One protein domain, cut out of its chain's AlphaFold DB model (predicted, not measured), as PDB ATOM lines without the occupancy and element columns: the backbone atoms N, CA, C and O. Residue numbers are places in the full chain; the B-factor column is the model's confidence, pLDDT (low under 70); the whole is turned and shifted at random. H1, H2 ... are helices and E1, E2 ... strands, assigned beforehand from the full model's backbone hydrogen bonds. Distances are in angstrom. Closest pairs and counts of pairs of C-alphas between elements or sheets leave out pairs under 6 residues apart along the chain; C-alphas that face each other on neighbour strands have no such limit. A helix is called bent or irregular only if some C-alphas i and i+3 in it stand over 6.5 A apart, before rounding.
ATOM      1  N   CYS A  15      87.681  62.625  84.685       66.38
ATOM      2  CA  CYS A  15      88.671  61.960  83.824       66.38
ATOM      3  C   CYS A  15      89.721  61.145  84.601       66.38
ATOM      4  O   CYS A  15      90.044  60.021  84.229       66.38
ATOM      5  N   LEU A  16      90.232  61.697  85.706       71.38
ATOM      6  CA  LEU A  16      91.269  61.055  86.516       71.38
ATOM      7  C   LEU A  16      90.732  59.822  87.254       71.38
ATOM      8  O   LEU A  16      91.486  58.899  87.552       71.38
ATOM      9  N   ILE A  17      89.438  59.808  87.574       81.06
ATOM     10  CA  ILE A  17      88.784  58.655  88.199       81.06
ATOM     11  C   ILE A  17      88.729  57.491  87.204       81.06
ATOM     12  O   ILE A  17      89.154  56.388  87.548       81.06
ATOM     13  N   LEU A  18      88.295  57.760  85.967       81.44
ATOM     14  CA  LEU A  18      88.225  56.755  84.904       81.44
ATOM     15  C   LEU A  18      89.616  56.213  84.547       81.44
ATOM     16  O   LEU A  18      89.826  55.002  84.534       81.44
ATOM     17  N   SER A  19      90.605  57.088  84.339       79.12
ATOM     18  CA  SER A  19      91.955  56.640  83.985       79.12
ATOM     19  C   SER A  19      92.612  55.838  85.114       79.12
ATOM     20  O   SER A  19      93.170  54.771  84.862       79.12
ATOM     21  N   ASN A  20      92.496  56.264  86.378       82.12
ATOM     22  CA  ASN A  20      93.052  55.519  87.515       82.12
ATOM     23  C   ASN A  20      92.414  54.136  87.699       82.12
ATOM     24  O   ASN A  20      93.092  53.209  88.148       82.12
ATOM     25  N   ALA A  21      91.140  53.972  87.339       75.94
ATOM     26  CA  ALA A  21      90.465  52.680  87.389       75.94
ATOM     27  C   ALA A  21      91.104  51.640  86.451       75.94
ATOM     28  O   ALA A  21      91.084  50.444  86.754       75.94
ATOM     29  N   ALA A  22      91.740  52.099  85.369       78.44
ATOM     30  CA  ALA A  22      92.386  51.267  84.359       78.44
ATOM     31  C   ALA A  22      93.914  51.446  84.283       78.44
ATOM     32  O   ALA A  22      94.521  51.181  83.249       78.44
ATOM     33  N   GLY A  23      94.564  51.837  85.384       75.25
ATOM     34  CA  GLY A  23      96.030  51.909  85.443       75.25
ATOM     35  C   GLY A  23      96.635  53.146  84.771       75.25
ATOM     36  O   GLY A  23      97.797  53.124  84.383       75.25
ATOM     37  N   GLY A  24      95.859  54.223  84.651       78.56
ATOM     38  CA  GLY A  24      96.295  55.530  84.157       78.56
ATOM     39  C   GLY A  24      95.960  55.810  82.691       78.56
ATOM     40  O   GLY A  24      96.191  56.930  82.245       78.56
ATOM     41  N   SER A  25      95.385  54.847  81.959       83.31
ATOM     42  CA  SER A  25      94.938  55.030  80.573       83.31
ATOM     43  C   SER A  25      93.418  55.042  80.478       83.31
ATOM     44  O   SER A  25      92.741  54.171  81.024       83.31
ATOM     45  N   LEU A  26      92.886  56.033  79.767       84.31
ATOM     46  CA  LEU A  26      91.459  56.120  79.493       84.31
ATOM     47  C   LEU A  26      91.033  55.137  78.389       84.31
ATOM     48  O   LEU A  26      89.959  54.556  78.478       84.31
ATOM     49  N   GLU A  27      91.897  54.883  77.408       86.31
ATOM     50  CA  GLU A  27      91.660  53.892  76.348       86.31
ATOM     51  C   GLU A  27      91.448  52.504  76.961       86.31
ATOM     52  O   GLU A  27      90.428  51.864  76.725       86.31
ATOM     53  N   THR A  28      92.338  52.097  77.874       88.75
ATOM     54  CA  THR A  28      92.217  50.818  78.589       88.75
ATOM     55  C   THR A  28      90.964  50.753  79.464       88.75
ATOM     56  O   THR A  28      90.451  49.665  79.724       88.75
ATOM     57  N   PHE A  29      90.464  51.892  79.949       91.12
ATOM     58  CA  PHE A  29      89.204  51.926  80.687       91.12
ATOM     59  C   PHE A  29      88.030  51.582  79.772       91.12
ATOM     60  O   PHE A  29      87.257  50.684  80.101       91.12
ATOM     61  N   PHE A  30      87.921  52.249  78.620       90.44
ATOM     62  CA  PHE A  30      86.829  52.007  77.679       90.44
ATOM     63  C   PHE A  30      86.891  50.607  77.058       90.44
ATOM     64  O   PHE A  30      85.858  49.954  76.968       90.44
ATOM     65  N   GLU A  31      88.082  50.077  76.760       91.75
ATOM     66  CA  GLU A  31      88.245  48.680  76.322       91.75
ATOM     67  C   GLU A  31      87.693  47.678  77.352       91.75
ATOM     68  O   GLU A  31      87.008  46.715  77.009       91.75
ATOM     69  N   LYS A  32      87.975  47.901  78.643       92.62
ATOM     70  CA  LYS A  32      87.467  47.048  79.728       92.62
ATOM     71  C   LYS A  32      85.972  47.224  79.960       92.62
ATOM     72  O   LYS A  32      85.300  46.246  80.286       92.62
ATOM     73  N   LEU A  33      85.465  48.445  79.802       93.06
ATOM     74  CA  LEU A  33      84.040  48.741  79.874       93.06
ATOM     75  C   LEU A  33      83.280  47.979  78.779       93.06
ATOM     76  O   LEU A  33      82.317  47.281  79.081       93.06
ATOM     77  N   GLU A  34      83.765  48.025  77.536       91.69
ATOM     78  CA  GLU A  34      83.195  47.276  76.409       91.69
ATOM     79  C   GLU A  34      83.293  45.756  76.600       91.69
ATOM     80  O   GLU A  34      82.382  45.017  76.226       91.69
ATOM     81  N   ALA A  35      84.362  45.276  77.244       93.94
ATOM     82  CA  ALA A  35      84.517  43.868  77.612       93.94
ATOM     83  C   ALA A  35      83.611  43.420  78.782       93.94
ATOM     84  O   ALA A  35      83.611  42.236  79.128       93.94
ATOM     85  N   GLY A  36      82.849  44.332  79.398       92.19
ATOM     86  CA  GLY A  36      81.941  44.034  80.505       92.19
ATOM     87  C   GLY A  36      82.640  43.815  81.848       92.19
ATOM     88  O   GLY A  36      82.120  43.093  82.702       92.19
ATOM     89  N   ASP A  37      83.824  44.403  82.055       95.31
ATOM     90  CA  ASP A  37      84.496  44.361  83.354       95.31
ATOM     91  C   ASP A  37      83.605  44.999  84.430       95.31
ATOM     92  O   ASP A  37      83.210  46.166  84.337       95.31
ATOM     93  N   VAL A  38      83.294  44.225  85.472       94.00
ATOM     94  CA  VAL A  38      82.339  44.619  86.521       94.00
ATOM     95  C   VAL A  38      82.782  45.903  87.217       94.00
ATOM     96  O   VAL A  38      81.979  46.807  87.420       94.00
ATOM     97  N   LYS A  39      84.077  46.024  87.523       90.94
ATOM     98  CA  LYS A  39      84.615  47.187  88.232       90.94
ATOM     99  C   LYS A  39      84.571  48.443  87.362       90.94
ATOM    100  O   LYS A  39      84.220  49.511  87.853       90.94
ATOM    101  N   CYS A  40      84.931  48.333  86.083       90.94
ATOM    102  CA  CYS A  40      84.848  49.462  85.155       90.94
ATOM    103  C   CYS A  40      83.393  49.892  84.939       90.94
ATOM    104  O   CYS A  40      83.119  51.088  84.920       90.94
ATOM    105  N   THR A  41      82.466  48.934  84.877       93.81
ATOM    106  CA  THR A  41      81.025  49.200  84.759       93.81
ATOM    107  C   THR A  41      80.484  49.948  85.978       93.81
ATOM    108  O   THR A  41      79.818  50.964  85.822       93.81
ATOM    109  N   GLU A  42      80.808  49.513  87.199       92.38
ATOM    110  CA  GLU A  42      80.386  50.205  88.429       92.38
ATOM    111  C   GLU A  42      80.896  51.655  88.482       92.38
ATOM    112  O   GLU A  42      80.147  52.578  88.807       92.38
ATOM    113  N   ILE A  43      82.162  51.867  88.115       91.75
ATOM    114  CA  ILE A  43      82.782  53.199  88.083       91.75
ATOM    115  C   ILE A  43      82.157  54.069  86.987       91.75
ATOM    116  O   ILE A  43      81.966  55.270  87.185       91.75
ATOM    117  N   TRP A  44      81.830  53.478  85.840       93.12
ATOM    118  CA  TRP A  44      81.144  54.159  84.748       93.12
ATOM    119  C   TRP A  44      79.739  54.612  85.147       93.12
ATOM    120  O   TRP A  44      79.370  55.759  84.902       93.12
ATOM    121  N   GLU A  45      78.982  53.758  85.833       93.38
ATOM    122  CA  GLU A  45      77.655  54.098  86.346       93.38
ATOM    123  C   GLU A  45      77.702  55.247  87.363       93.38
ATOM    124  O   GLU A  45      76.900  56.182  87.285       93.38
ATOM    125  N   GLU A  46      78.675  55.234  88.280       91.06
ATOM    126  CA  GLU A  46      78.892  56.338  89.222       91.06
ATOM    127  C   GLU A  46      79.277  57.636  88.490       91.06
ATOM    128  O   GLU A  46      78.738  58.709  88.778       91.06
ATOM    129  N   TYR A  47      80.164  57.540  87.495       91.19
ATOM    130  CA  TYR A  47      80.543  58.665  86.645       91.19
ATOM    131  C   TYR A  47      79.324  59.264  85.929       91.19
ATOM    132  O   TYR A  47      79.102  60.476  86.017       91.19
ATOM    133  N   LEU A  48      78.505  58.435  85.270       92.62
ATOM    134  CA  LEU A  48      77.309  58.880  84.555       92.62
ATOM    135  C   LEU A  48      76.288  59.508  85.503       92.62
ATOM    136  O   LEU A  48      75.698  60.536  85.172       92.62
ATOM    137  N   HIS A  49      76.109  58.942  86.699       91.62
ATOM    138  CA  HIS A  49      75.216  59.498  87.712       91.62
ATOM    139  C   HIS A  49      75.560  60.958  88.042       91.62
ATOM    140  O   HIS A  49      74.687  61.832  88.012       91.62
ATOM    141  N   TYR A  50      76.834  61.238  88.325       91.44
ATOM    142  CA  TYR A  50      77.275  62.592  88.656       91.44
ATOM    143  C   TYR A  50      77.347  63.511  87.439       91.44
ATOM    144  O   TYR A  50      77.002  64.688  87.559       91.44
ATOM    145  N   LEU A  51      77.725  62.996  86.267       91.38
ATOM    146  CA  LEU A  51      77.727  63.767  85.025       91.38
ATOM    147  C   LEU A  51      76.328  64.315  84.717       91.38
ATOM    148  O   LEU A  51      76.164  65.512  84.486       91.38
ATOM    149  N   VAL A  52      75.309  63.458  84.794       92.31
ATOM    150  CA  VAL A  52      73.910  63.822  84.540       92.31
ATOM    151  C   VAL A  52      73.412  64.888  85.525       92.31
ATOM    152  O   VAL A  52      72.695  65.808  85.133       92.31
ATOM    153  N   ILE A  53      73.814  64.811  86.799       91.31
ATOM    154  CA  ILE A  53      73.507  65.849  87.798       91.31
ATOM    155  C   ILE A  53      74.106  67.196  87.386       91.31
ATOM    156  O   ILE A  53      73.421  68.214  87.451       91.31
ATOM    157  N   VAL A  54      75.374  67.206  86.975       91.00
ATOM    158  CA  VAL A  54      76.064  68.437  86.574       91.00
ATOM    159  C   VAL A  54      75.408  69.052  85.340       91.00
ATOM    160  O   VAL A  54      75.140  70.250  85.356       91.00
ATOM    161  N   ILE A  55      75.091  68.250  84.319       91.56
ATOM    162  CA  ILE A  55      74.430  68.723  83.091       91.56
ATOM    163  C   ILE A  55      73.091  69.395  83.421       91.56
ATOM    164  O   ILE A  55      72.884  70.548  83.050       91.56
ATOM    165  N   ASN A  56      72.220  68.726  84.185       90.94
ATOM    166  CA  ASN A  56      70.922  69.294  84.560       90.94
ATOM    167  C   ASN A  56      71.068  70.572  85.394       90.94
ATOM    168  O   ASN A  56      70.321  71.527  85.192       90.94
ATOM    169  N   ASN A  57      72.036  70.620  86.312       89.56
ATOM    170  CA  ASN A  57      72.278  71.823  87.104       89.56
ATOM    171  C   ASN A  57      72.702  73.003  86.225       89.56
ATOM    172  O   ASN A  57      72.230  74.115  86.456       89.56
ATOM    173  N   LEU A  58      73.571  72.774  85.237       90.75
ATOM    174  CA  LEU A  58      73.998  73.810  84.298       90.75
ATOM    175  C   LEU A  58      72.821  74.297  83.449       90.75
ATOM    176  O   LEU A  58      72.566  75.498  83.433       90.75
ATOM    177  N   GLN A  59      72.055  73.382  82.846       88.06
ATOM    178  CA  GLN A  59      70.895  73.748  82.031       88.06
ATOM    179  C   GLN A  59      69.862  74.543  82.832       88.06
ATOM    180  O   GLN A  59      69.445  75.614  82.411       88.06
ATOM    181  N   VAL A  60      69.461  74.060  84.010       86.94
ATOM    182  CA  VAL A  60      68.415  74.717  84.813       86.94
ATOM    183  C   VAL A  60      68.883  76.066  85.368       86.94
ATOM    184  O   VAL A  60      68.070  76.965  85.562       86.94
ATOM    185  N   SER A  61      70.182  76.217  85.643       90.62
ATOM    186  CA  SER A  61      70.714  77.444  86.254       90.62
ATOM    187  C   SER A  61      71.082  78.520  85.234       90.62
ATOM    188  O   SER A  61      71.032  79.701  85.575       90.62
ATOM    189  N   PHE A  62      71.483  78.131  84.021       87.69
ATOM    190  CA  PHE A  62      72.037  79.044  83.017       87.69
ATOM    191  C   PHE A  62      71.298  79.040  81.675       87.69
ATOM    192  O   PHE A  62      71.582  79.918  80.866       87.69
ATOM    193  N   ASP A  63      70.373  78.101  81.452       88.19
ATOM    194  CA  ASP A  63      69.609  77.936  80.205       88.19
ATOM    195  C   ASP A  63      70.512  77.950  78.958       88.19
ATOM    196  O   ASP A  63      70.331  78.738  78.032       88.19
ATOM    197  N   CYS A  64      71.568  77.129  78.982       84.44
ATOM    198  CA  CYS A  64      72.646  77.170  77.998       84.44
ATOM    199  C   CYS A  64      72.974  75.798  77.416       84.44
ATOM    200  O   CYS A  64      73.005  74.803  78.138       84.44
ATOM    201  N   ASP A  65      73.383  75.774  76.149       88.44
ATOM    202  CA  ASP A  65      73.940  74.570  75.540       88.44
ATOM    203  C   ASP A  65      75.158  74.063  76.329       88.44
ATOM    204  O   ASP A  65      76.033  74.826  76.754       88.44
ATOM    205  N   VAL A  66      75.223  72.747  76.518       89.88
ATOM    206  CA  VAL A  66      76.282  72.073  77.269       89.88
ATOM    207  C   VAL A  66      77.134  71.265  76.301       89.88
ATOM    208  O   VAL A  66      76.658  70.333  75.658       89.88
ATOM    209  N   VAL A  67      78.427  71.584  76.234       88.94
ATOM    210  CA  VAL A  67      79.397  70.847  75.414       88.94
ATOM    211  C   VAL A  67      80.290  69.986  76.307       88.94
ATOM    212  O   VAL A  67      81.055  70.494  77.129       88.94
ATOM    213  N   LEU A  68      80.226  68.668  76.122       87.94
ATOM    214  CA  LEU A  68      81.098  67.695  76.769       87.94
ATOM    215  C   LEU A  68      82.449  67.661  76.048       87.94
ATOM    216  O   LEU A  68      82.583  67.123  74.949       87.94
ATOM    217  N   GLY A  69      83.449  68.286  76.665       80.94
ATOM    218  CA  GLY A  69      84.801  68.400  76.124       80.94
ATOM    219  C   GLY A  69      85.869  67.664  76.933       80.94
ATOM    220  O   GLY A  69      85.598  66.932  77.886       80.94
ATOM    221  N   GLY A  70      87.122  67.902  76.548       77.69
ATOM    222  CA  GLY A  70      88.291  67.267  77.153       77.69
ATOM    223  C   GLY A  70      88.522  65.841  76.654       77.69
ATOM    224  O   GLY A  70      87.757  65.309  75.857       77.69
ATOM    225  N   TYR A  71      89.593  65.219  77.146       74.50
ATOM    226  CA  TYR A  71      90.050  63.908  76.670       74.50
ATOM    227  C   TYR A  71      88.991  62.801  76.829       74.50
ATOM    228  O   TYR A  71      88.898  61.913  75.992       74.50
ATOM    229  N   VAL A  72      88.136  62.891  77.857       78.69
ATOM    230  CA  VAL A  72      86.997  61.969  78.018       78.69
ATOM    231  C   VAL A  72      85.937  62.193  76.955       78.69
ATOM    232  O   VAL A  72      85.423  61.213  76.433       78.69
ATOM    233  N   GLY A  73      85.651  63.451  76.602       77.69
ATOM    234  CA  GLY A  73      84.629  63.814  75.620       77.69
ATOM    235  C   GLY A  73      84.779  63.073  74.291       77.69
ATOM    236  O   GLY A  73      83.779  62.648  73.729       77.69
ATOM    237  N   TRP A  74      86.009  62.804  73.844       79.38
ATOM    238  CA  TRP A  74      86.259  62.052  72.605       79.38
ATOM    239  C   TRP A  74      85.725  60.622  72.626       79.38
ATOM    240  O   TRP A  74      85.361  60.087  71.586       79.38
ATOM    241  N   HIS A  75      85.665  60.013  73.806       84.25
ATOM    242  CA  HIS A  75      85.121  58.675  73.987       84.25
ATOM    243  C   HIS A  75      83.623  58.689  74.318       84.25
ATOM    244  O   HIS A  75      83.032  57.620  74.409       84.25
ATOM    245  N   LEU A  76      83.000  59.862  74.511       87.75
ATOM    246  CA  LEU A  76      81.589  59.973  74.905       87.75
ATOM    247  C   LEU A  76      80.612  59.957  73.731       87.75
ATOM    248  O   LEU A  76      79.432  59.716  73.969       87.75
ATOM    249  N   GLU A  77      81.066  60.186  72.495       88.81
ATOM    250  CA  GLU A  77      80.195  60.192  71.308       88.81
ATOM    251  C   GLU A  77      79.292  58.940  71.227       88.81
ATOM    252  O   GLU A  77      78.080  59.105  71.094       88.81
ATOM    253  N   PRO A  78      79.801  57.700  71.415       91.00
ATOM    254  CA  PRO A  78      78.963  56.495  71.373       91.00
ATOM    255  C   PRO A  78      77.929  56.410  72.506       91.00
ATOM    256  O   PRO A  78      76.957  55.668  72.395       91.00
ATOM    257  N   TYR A  79      78.133  57.156  73.593       91.75
ATOM    258  CA  TYR A  79      77.297  57.142  74.795       91.75
ATOM    259  C   TYR A  79      76.355  58.352  74.869       91.75
ATOM    260  O   TYR A  79      75.565  58.458  75.807       91.75
ATOM    261  N   LEU A  80      76.410  59.277  73.904       91.88
ATOM    262  CA  LEU A  80      75.676  60.543  73.966       91.88
ATOM    263  C   LEU A  80      74.160  60.340  74.078       91.88
ATOM    264  O   LEU A  80      73.514  61.008  74.885       91.88
ATOM    265  N   ASP A  81      73.594  59.395  73.327       93.44
ATOM    266  CA  ASP A  81      72.158  59.100  73.380       93.44
ATOM    267  C   ASP A  81      71.735  58.524  74.739       93.44
ATOM    268  O   ASP A  81      70.676  58.870  75.269       93.44
ATOM    269  N   GLU A  82      72.585  57.697  75.351       94.56
ATOM    270  CA  GLU A  82      72.358  57.186  76.701       94.56
ATOM    271  C   GLU A  82      72.405  58.319  77.734       94.56
ATOM    272  O   GLU A  82      71.520  58.429  78.588       94.56
ATOM    273  N   ILE A  83      73.410  59.193  77.637       94.00
ATOM    274  CA  ILE A  83      73.561  60.343  78.530       94.00
ATOM    275  C   ILE A  83      72.340  61.259  78.404       94.00
ATOM    276  O   ILE A  83      71.752  61.621  79.423       94.00
ATOM    277  N   ARG A  84      71.905  61.580  77.177       94.50
ATOM    278  CA  ARG A  84      70.697  62.383  76.920       94.50
ATOM    279  C   ARG A  84      69.466  61.766  77.560       94.50
ATOM    280  O   ARG A  84      68.732  62.460  78.259       94.50
ATOM    281  N   LYS A  85      69.267  60.458  77.389       94.94
ATOM    282  CA  LYS A  85      68.149  59.749  78.014       94.94
ATOM    283  C   LYS A  85      68.172  59.900  79.538       94.94
ATOM    284  O   LYS A  85      67.163  60.294  80.116       94.94
ATOM    285  N   ARG A  86      69.317  59.665  80.188       95.00
ATOM    286  CA  ARG A  86      69.458  59.801  81.651       95.00
ATOM    287  C   ARG A  86      69.238  61.244  82.129       95.00
ATOM    288  O   ARG A  86      68.674  61.461  83.200       95.00
ATOM    289  N   VAL A  87      69.675  62.229  81.342       93.44
ATOM    290  CA  VAL A  87      69.448  63.665  81.583       93.44
ATOM    291  C   VAL A  87      67.960  63.995  81.579       93.44
ATOM    292  O   VAL A  87      67.477  64.562  82.561       93.44
ATOM    293  N   VAL A  88      67.238  63.576  80.535       93.19
ATOM    294  CA  VAL A  88      65.786  63.770  80.406       93.19
ATOM    295  C   VAL A  88      65.041  63.068  81.540       93.19
ATOM    296  O   VAL A  88      64.222  63.691  82.206       93.19
ATOM    297  N   GLU A  89      65.367  61.805  81.828       93.19
ATOM    298  CA  GLU A  89      64.722  61.021  82.893       93.19
ATOM    299  C   GLU A  89      64.914  61.624  84.290       93.19
ATOM    300  O   GLU A  89      64.056  61.473  85.160       93.19
ATOM    301  N   ARG A  90      66.043  62.302  84.529       89.44
ATOM    302  CA  ARG A  90      66.329  62.956  85.809       89.44
ATOM    303  C   ARG A  90      65.731  64.362  85.908       89.44
ATOM    304  O   ARG A  90      65.599  64.877  87.019       89.44
ATOM    305  N   CYS A  91      65.453  65.018  84.787       85.88
ATOM    306  CA  CYS A  91      65.008  66.403  84.796       85.88
ATOM    307  C   CYS A  91      63.527  66.495  85.190       85.88
ATOM    308  O   CYS A  91      62.672  65.836  84.611       85.88
ATOM    309  N   ASN A  92      63.213  67.360  86.158       82.94
ATOM    310  CA  ASN A  92      61.823  67.659  86.527       82.94
ATOM    311  C   ASN A  92      61.167  68.689  85.588       82.94
ATOM    312  O   ASN A  92      59.978  68.974  85.727       82.94
ATOM    313  N   PHE A  93      61.946  69.283  84.682       80.69
ATOM    314  CA  PHE A  93      61.489  70.241  83.681       80.69
ATOM    315  C   PHE A  93      61.428  69.559  82.316       80.69
ATOM    316  O   PHE A  93      62.232  68.670  82.032       80.69
ATOM    317  N   GLU A  94      60.493  69.984  81.466       78.12
ATOM    318  CA  GLU A  94      60.408  69.469  80.099       78.12
ATOM    319  C   GLU A  94      61.686  69.817  79.328       78.12
ATOM    320  O   GLU A  94      62.053  70.981  79.184       78.12
ATOM    321  N   THR A  95      62.380  68.788  78.850       84.06
ATOM    322  CA  THR A  95      63.553  68.920  77.992       84.06
ATOM    323  C   THR A  95      63.682  67.689  77.105       84.06
ATOM    324  O   THR A  95      63.328  66.584  77.510       84.06
ATOM    325  N   ASP A  96      64.187  67.878  75.891       84.94
ATOM    326  CA  ASP A  96      64.478  66.810  74.933       84.94
ATOM    327  C   ASP A  96      65.974  66.432  74.901       84.94
ATOM    328  O   ASP A  96      66.372  65.540  74.152       84.94
ATOM    329  N   GLY A  97      66.810  67.097  75.712       87.00
ATOM    330  CA  GLY A  97      68.259  66.868  75.760       87.00
ATOM    331  C   GLY A  97      69.030  67.361  74.526       87.00
ATOM    332  O   GLY A  97      70.217  67.050  74.395       87.00
ATOM    333  N   SER A  98      68.392  68.115  73.622       89.81
ATOM    334  CA  SER A  98      68.999  68.600  72.367       89.81
ATOM    335  C   SER A  98      70.146  69.595  72.571       89.81
ATOM    336  O   SER A  98      71.038  69.666  71.727       89.81
ATOM    337  N   TYR A  99      70.161  70.281  73.715       88.94
ATOM    338  CA  TYR A  99      71.189  71.231  74.163       88.94
ATOM    339  C   TYR A  99      72.533  70.572  74.529       88.94
ATOM    340  O   TYR A  99      73.518  71.259  74.805       88.94
ATOM    341  N   LEU A 100      72.582  69.234  74.606       91.56
ATOM    342  CA  LEU A 100      73.792  68.492  74.950       91.56
ATOM    343  C   LEU A 100      74.564  68.086  73.692       91.56
ATOM    344  O   LEU A 100      74.047  67.360  72.835       91.56
ATOM    345  N   HIS A 101      75.836  68.473  73.638       90.19
ATOM    346  CA  HIS A 101      76.751  68.200  72.531       90.19
ATOM    347  C   HIS A 101      78.063  67.589  73.026       90.19
ATOM    348  O   HIS A 101      78.458  67.781  74.175       90.19
ATOM    349  N   VAL A 102      78.781  66.901  72.143       88.06
ATOM    350  CA  VAL A 102      80.159  66.455  72.378       88.06
ATOM    351  C   VAL A 102      81.096  67.310  71.530       88.06
ATOM    352  O   VAL A 102      80.798  67.649  70.387       88.06
ATOM    353  N   SER A 103      82.227  67.717  72.105       81.81
ATOM    354  CA  SER A 103      83.230  68.497  71.380       81.81
ATOM    355  C   SER A 103      83.924  67.643  70.322       81.81
ATOM    356  O   SER A 103      84.584  66.661  70.655       81.81
ATOM    357  N   HIS A 104      83.905  68.102  69.072       74.31
ATOM    358  CA  HIS A 104      84.716  67.534  67.989       74.31
ATOM    359  C   HIS A 104      86.140  68.113  67.920       74.31
ATOM    360  O   HIS A 104      86.917  67.719  67.054       74.31
ATOM    361  N   LEU A 105      86.491  69.066  68.794       64.25
ATOM    362  CA  LEU A 105      87.851  69.600  68.856       64.25
ATOM    363  C   LEU A 105      88.790  68.721  69.691       64.25
ATOM    364  O   LEU A 105      88.451  68.237  70.776       64.25
ATOM    365  N   ASN A 106      90.012  68.596  69.173       67.81
ATOM    366  CA  ASN A 106      91.088  67.775  69.715       67.81
ATOM    367  C   ASN A 106      91.811  68.499  70.870       67.81
ATOM    368  O   ASN A 106      91.331  69.500  71.402       67.81
ATOM    369  N   ALA A 107      92.998  68.011  71.264       66.25
ATOM    370  CA  ALA A 107      93.754  68.511  72.422       66.25
ATOM    371  C   ALA A 107      94.081  70.012  72.331       66.25
ATOM    372  O   ALA A 107      94.357  70.665  73.333       66.25
ATOM    373  N   GLU A 108      94.019  70.561  71.123       69.88
ATOM    374  CA  GLU A 108      94.313  71.952  70.819       69.88
ATOM    375  C   GLU A 108      93.107  72.884  70.996       69.88
ATOM    376  O   GLU A 108      93.246  74.077  70.751       69.88
ATOM    377  N   ALA A 109      91.946  72.398  71.458       75.94
ATOM    378  CA  ALA A 109      90.749  73.222  71.666       75.94
ATOM    379  C   ALA A 109      91.040  74.495  72.478       75.94
ATOM    380  O   ALA A 109      90.619  75.591  72.111       75.94
ATOM    381  N   SER A 110      91.821  74.360  73.554       76.88
ATOM    382  CA  SER A 110      92.217  75.488  74.401       76.88
ATOM    383  C   SER A 110      93.171  76.454  73.692       76.88
ATOM    384  O   SER A 110      93.035  77.665  73.849       76.88
ATOM    385  N   ALA A 111      94.113  75.940  72.897       80.88
ATOM    386  CA  ALA A 111      95.052  76.764  72.136       80.88
ATOM    387  C   ALA A 111      94.344  77.512  70.996       80.88
ATOM    388  O   ALA A 111      94.579  78.704  70.803       80.88
ATOM    389  N   LEU A 112      93.427  76.838  70.295       81.44
ATOM    390  CA  LEU A 112      92.603  77.444  69.258       81.44
ATOM    391  C   LEU A 112      91.705  78.535  69.844       81.44
ATOM    392  O   LEU A 112      91.655  79.631  69.294       81.44
ATOM    393  N   GLY A 113      91.051  78.269  70.978       81.81
ATOM    394  CA  GLY A 113      90.236  79.265  71.674       81.81
ATOM    395  C   GLY A 113      91.042  80.511  72.047       81.81
ATOM    396  O   GLY A 113      90.599  81.627  71.791       81.81
ATOM    397  N   ALA A 114      92.261  80.329  72.565       85.50
ATOM    398  CA  ALA A 114      93.158  81.439  72.879       85.50
ATOM    399  C   ALA A 114      93.580  82.231  71.629       85.50
ATOM    400  O   ALA A 114      93.585  83.460  71.656       85.50
ATOM    401  N   ALA A 115      93.898  81.552  70.523       87.56
ATOM    402  CA  ALA A 115      94.229  82.209  69.258       87.56
ATOM    403  C   ALA A 115      93.036  82.992  68.685       87.56
ATOM    404  O   ALA A 115      93.209  84.092  68.156       87.56
ATOM    405  N   LEU A 116      91.818  82.459  68.833       86.56
ATOM    406  CA  LEU A 116      90.594  83.088  68.346       86.56
ATOM    407  C   LEU A 116      90.334  84.443  69.013       86.56
ATOM    408  O   LEU A 116      89.840  85.344  68.344       86.56
ATOM    409  N   CYS A 117      90.720  84.622  70.282       85.31
ATOM    410  CA  CYS A 117      90.634  85.921  70.958       85.31
ATOM    411  C   CYS A 117      91.390  87.011  70.181       85.31
ATOM    412  O   CYS A 117      90.837  88.078  69.925       85.31
ATOM    413  N   TYR A 118      92.609  86.712  69.726       83.12
ATOM    414  CA  TYR A 118      93.434  87.651  68.960       83.12
ATOM    415  C   TYR A 118      92.907  87.877  67.538       83.12
ATOM    416  O   TYR A 118      92.921  89.001  67.037       83.12
ATOM    417  N   VAL A 119      92.413  86.824  66.880       84.31
ATOM    418  CA  VAL A 119      91.818  86.948  65.538       84.31
ATOM    419  C   VAL A 119      90.531  87.774  65.589       84.31
ATOM    420  O   VAL A 119      90.320  88.632  64.736       84.31
ATOM    421  N   ASN A 120      89.688  87.560  66.600       83.31
ATOM    422  CA  ASN A 120      88.442  88.298  66.774       83.31
ATOM    423  C   ASN A 120      88.692  89.792  67.037       83.31
ATOM    424  O   ASN A 120      87.966  90.634  66.515       83.31
ATOM    425  N   GLU A 121      89.732  90.142  67.797       80.44
ATOM    426  CA  GLU A 121      90.140  91.541  67.973       80.44
ATOM    427  C   GLU A 121      90.547  92.196  66.651       80.44
ATOM    428  O   GLU A 121      90.166  93.336  66.402       80.44
ATOM    429  N   PHE A 122      91.273  91.480  65.789       81.56
ATOM    430  CA  PHE A 122      91.673  91.989  64.479       81.56
ATOM    431  C   PHE A 122      90.479  92.172  63.533       81.56
ATOM    432  O   PHE A 122      90.357  93.209  62.888       81.56
ATOM    433  N   VAL A 123      89.575  91.189  63.464       81.12
ATOM    434  CA  VAL A 123      88.412  91.230  62.559       81.12
ATOM    435  C   VAL A 123      87.426  92.336  62.943       81.12
ATOM    436  O   VAL A 123      86.893  92.993  62.058       81.12
ATOM    437  N   ASN A 124      87.217  92.595  64.237       77.94
ATOM    438  CA  ASN A 124      86.306  93.655  64.697       77.94
ATOM    439  C   ASN A 124      86.880  95.079  64.565       77.94
ATOM    440  O   ASN A 124      86.189  96.046  64.880       77.94
ATOM    441  N   GLN A 125      88.140  95.221  64.145       70.06
ATOM    442  CA  GLN A 125      88.781  96.513  63.873       70.06
ATOM    443  C   GLN A 125      88.719  96.918  62.390       70.06
ATOM    444  O   GLN A 125      89.264  97.965  62.034       70.06
TER     445      GLN A 125
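Overview. This is residues 15 to 125 of the 126 residues of the protein "ROK family protein" of Lachnospiraceae bacterium OF09-33XD (UniProt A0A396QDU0). One long helix, H3, runs along a flat body, with the short helices H1 and H2 gathered at its first end, the bent helix H4 crossing its middle with the arm H4b, and a tiny two-stranded ribbon, E1 and E2, near the centre of the whole. The last helix, H5, is an arm: residues 111 to 125 stick out from the body and make much of the length. The printed part has 111 residues with five named helices and two named strands, in the order H1, H2, H3, E1, H4, E2, H5; the two strands are parallel and the class is mostly helix. The whole is loose, with a radius of gyration of the C-alphas of 16.6 A, and spans 57 by 37 by 19 A.

Arrangement. H1, residues 15 to 21, touches H2, residues 26 to 34, at a steep tilt of 64 degrees, with the C-alphas of Ser 19 and Leu 26 closest at 4.5 A. H3, residues 38 to 62, is the hub. With residues 40 to 44 alone it touches H1, opposite ways at a shallow tilt of 13 degrees, the C-alphas of Ala 21 and Cys 40 closest at 6.8 A. With the same residues alone it touches H2, only just about perpendicular at 71 degrees, the C-alphas of Leu 33 and Cys 40 closest at 5.4 A. E1, residues 66 to 68, and E2, residues 100 to 102, are parallel neighbours, with N 68 and O 101 at 2.8 A and N 101 and O 66 at 2.9 A, within hydrogen-bond range. Between them comes H4, residues 70 to 90, assigned as one helix by its hydrogen bonds but bent: C-alphas 78 and 81 are 7.6 A apart. E1, H4 and E2 form a strand-helix-strand unit, two parallel strands joined through a helix, with a right-handed crossover. The arms H4a, residues 70 to 78, and H4b, residues 81 to 90, stand about perpendicular at 85 degrees; H4a is itself irregular, with C-alphas 75 and 78 at 7.0 A. The closest C-alphas of H4a and E2 are those of Gly 73 and Val 102, 6.1 A. H3 touches H4b with residues 48 to 56 alone, at a steep tilt of 62 degrees, the C-alphas of Val 52 and Val 87 closest at 5.4 A. H5, residues 109 to 123, touches no helix. Every O i to N i+4 pair is within hydrogen-bond range in H1, H2, H3 and H4b, against 10 of 11 in H5 and 1 of 5 in H4a, where 3 of 6 O i to N i+3 pairs are.

Along the chain. H1 begins at C-alpha 15, (88.671, 61.960, 83.824). H3 measures 36.1 A from C-alpha 38, (82.339, 44.619, 86.521), to C-alpha 62. H5 measures 20.3 A and ends at C-alpha 123, (88.412, 91.230, 62.559).

Size, cuts and confidence. The C-alphas farthest apart are those of Val 38 and Gln 125, 57.0 A. The printed part has no cut, and no link is long. Mean pLDDT of the printed part is 85.9; residue 15 and residues 105 to 108 are under 70.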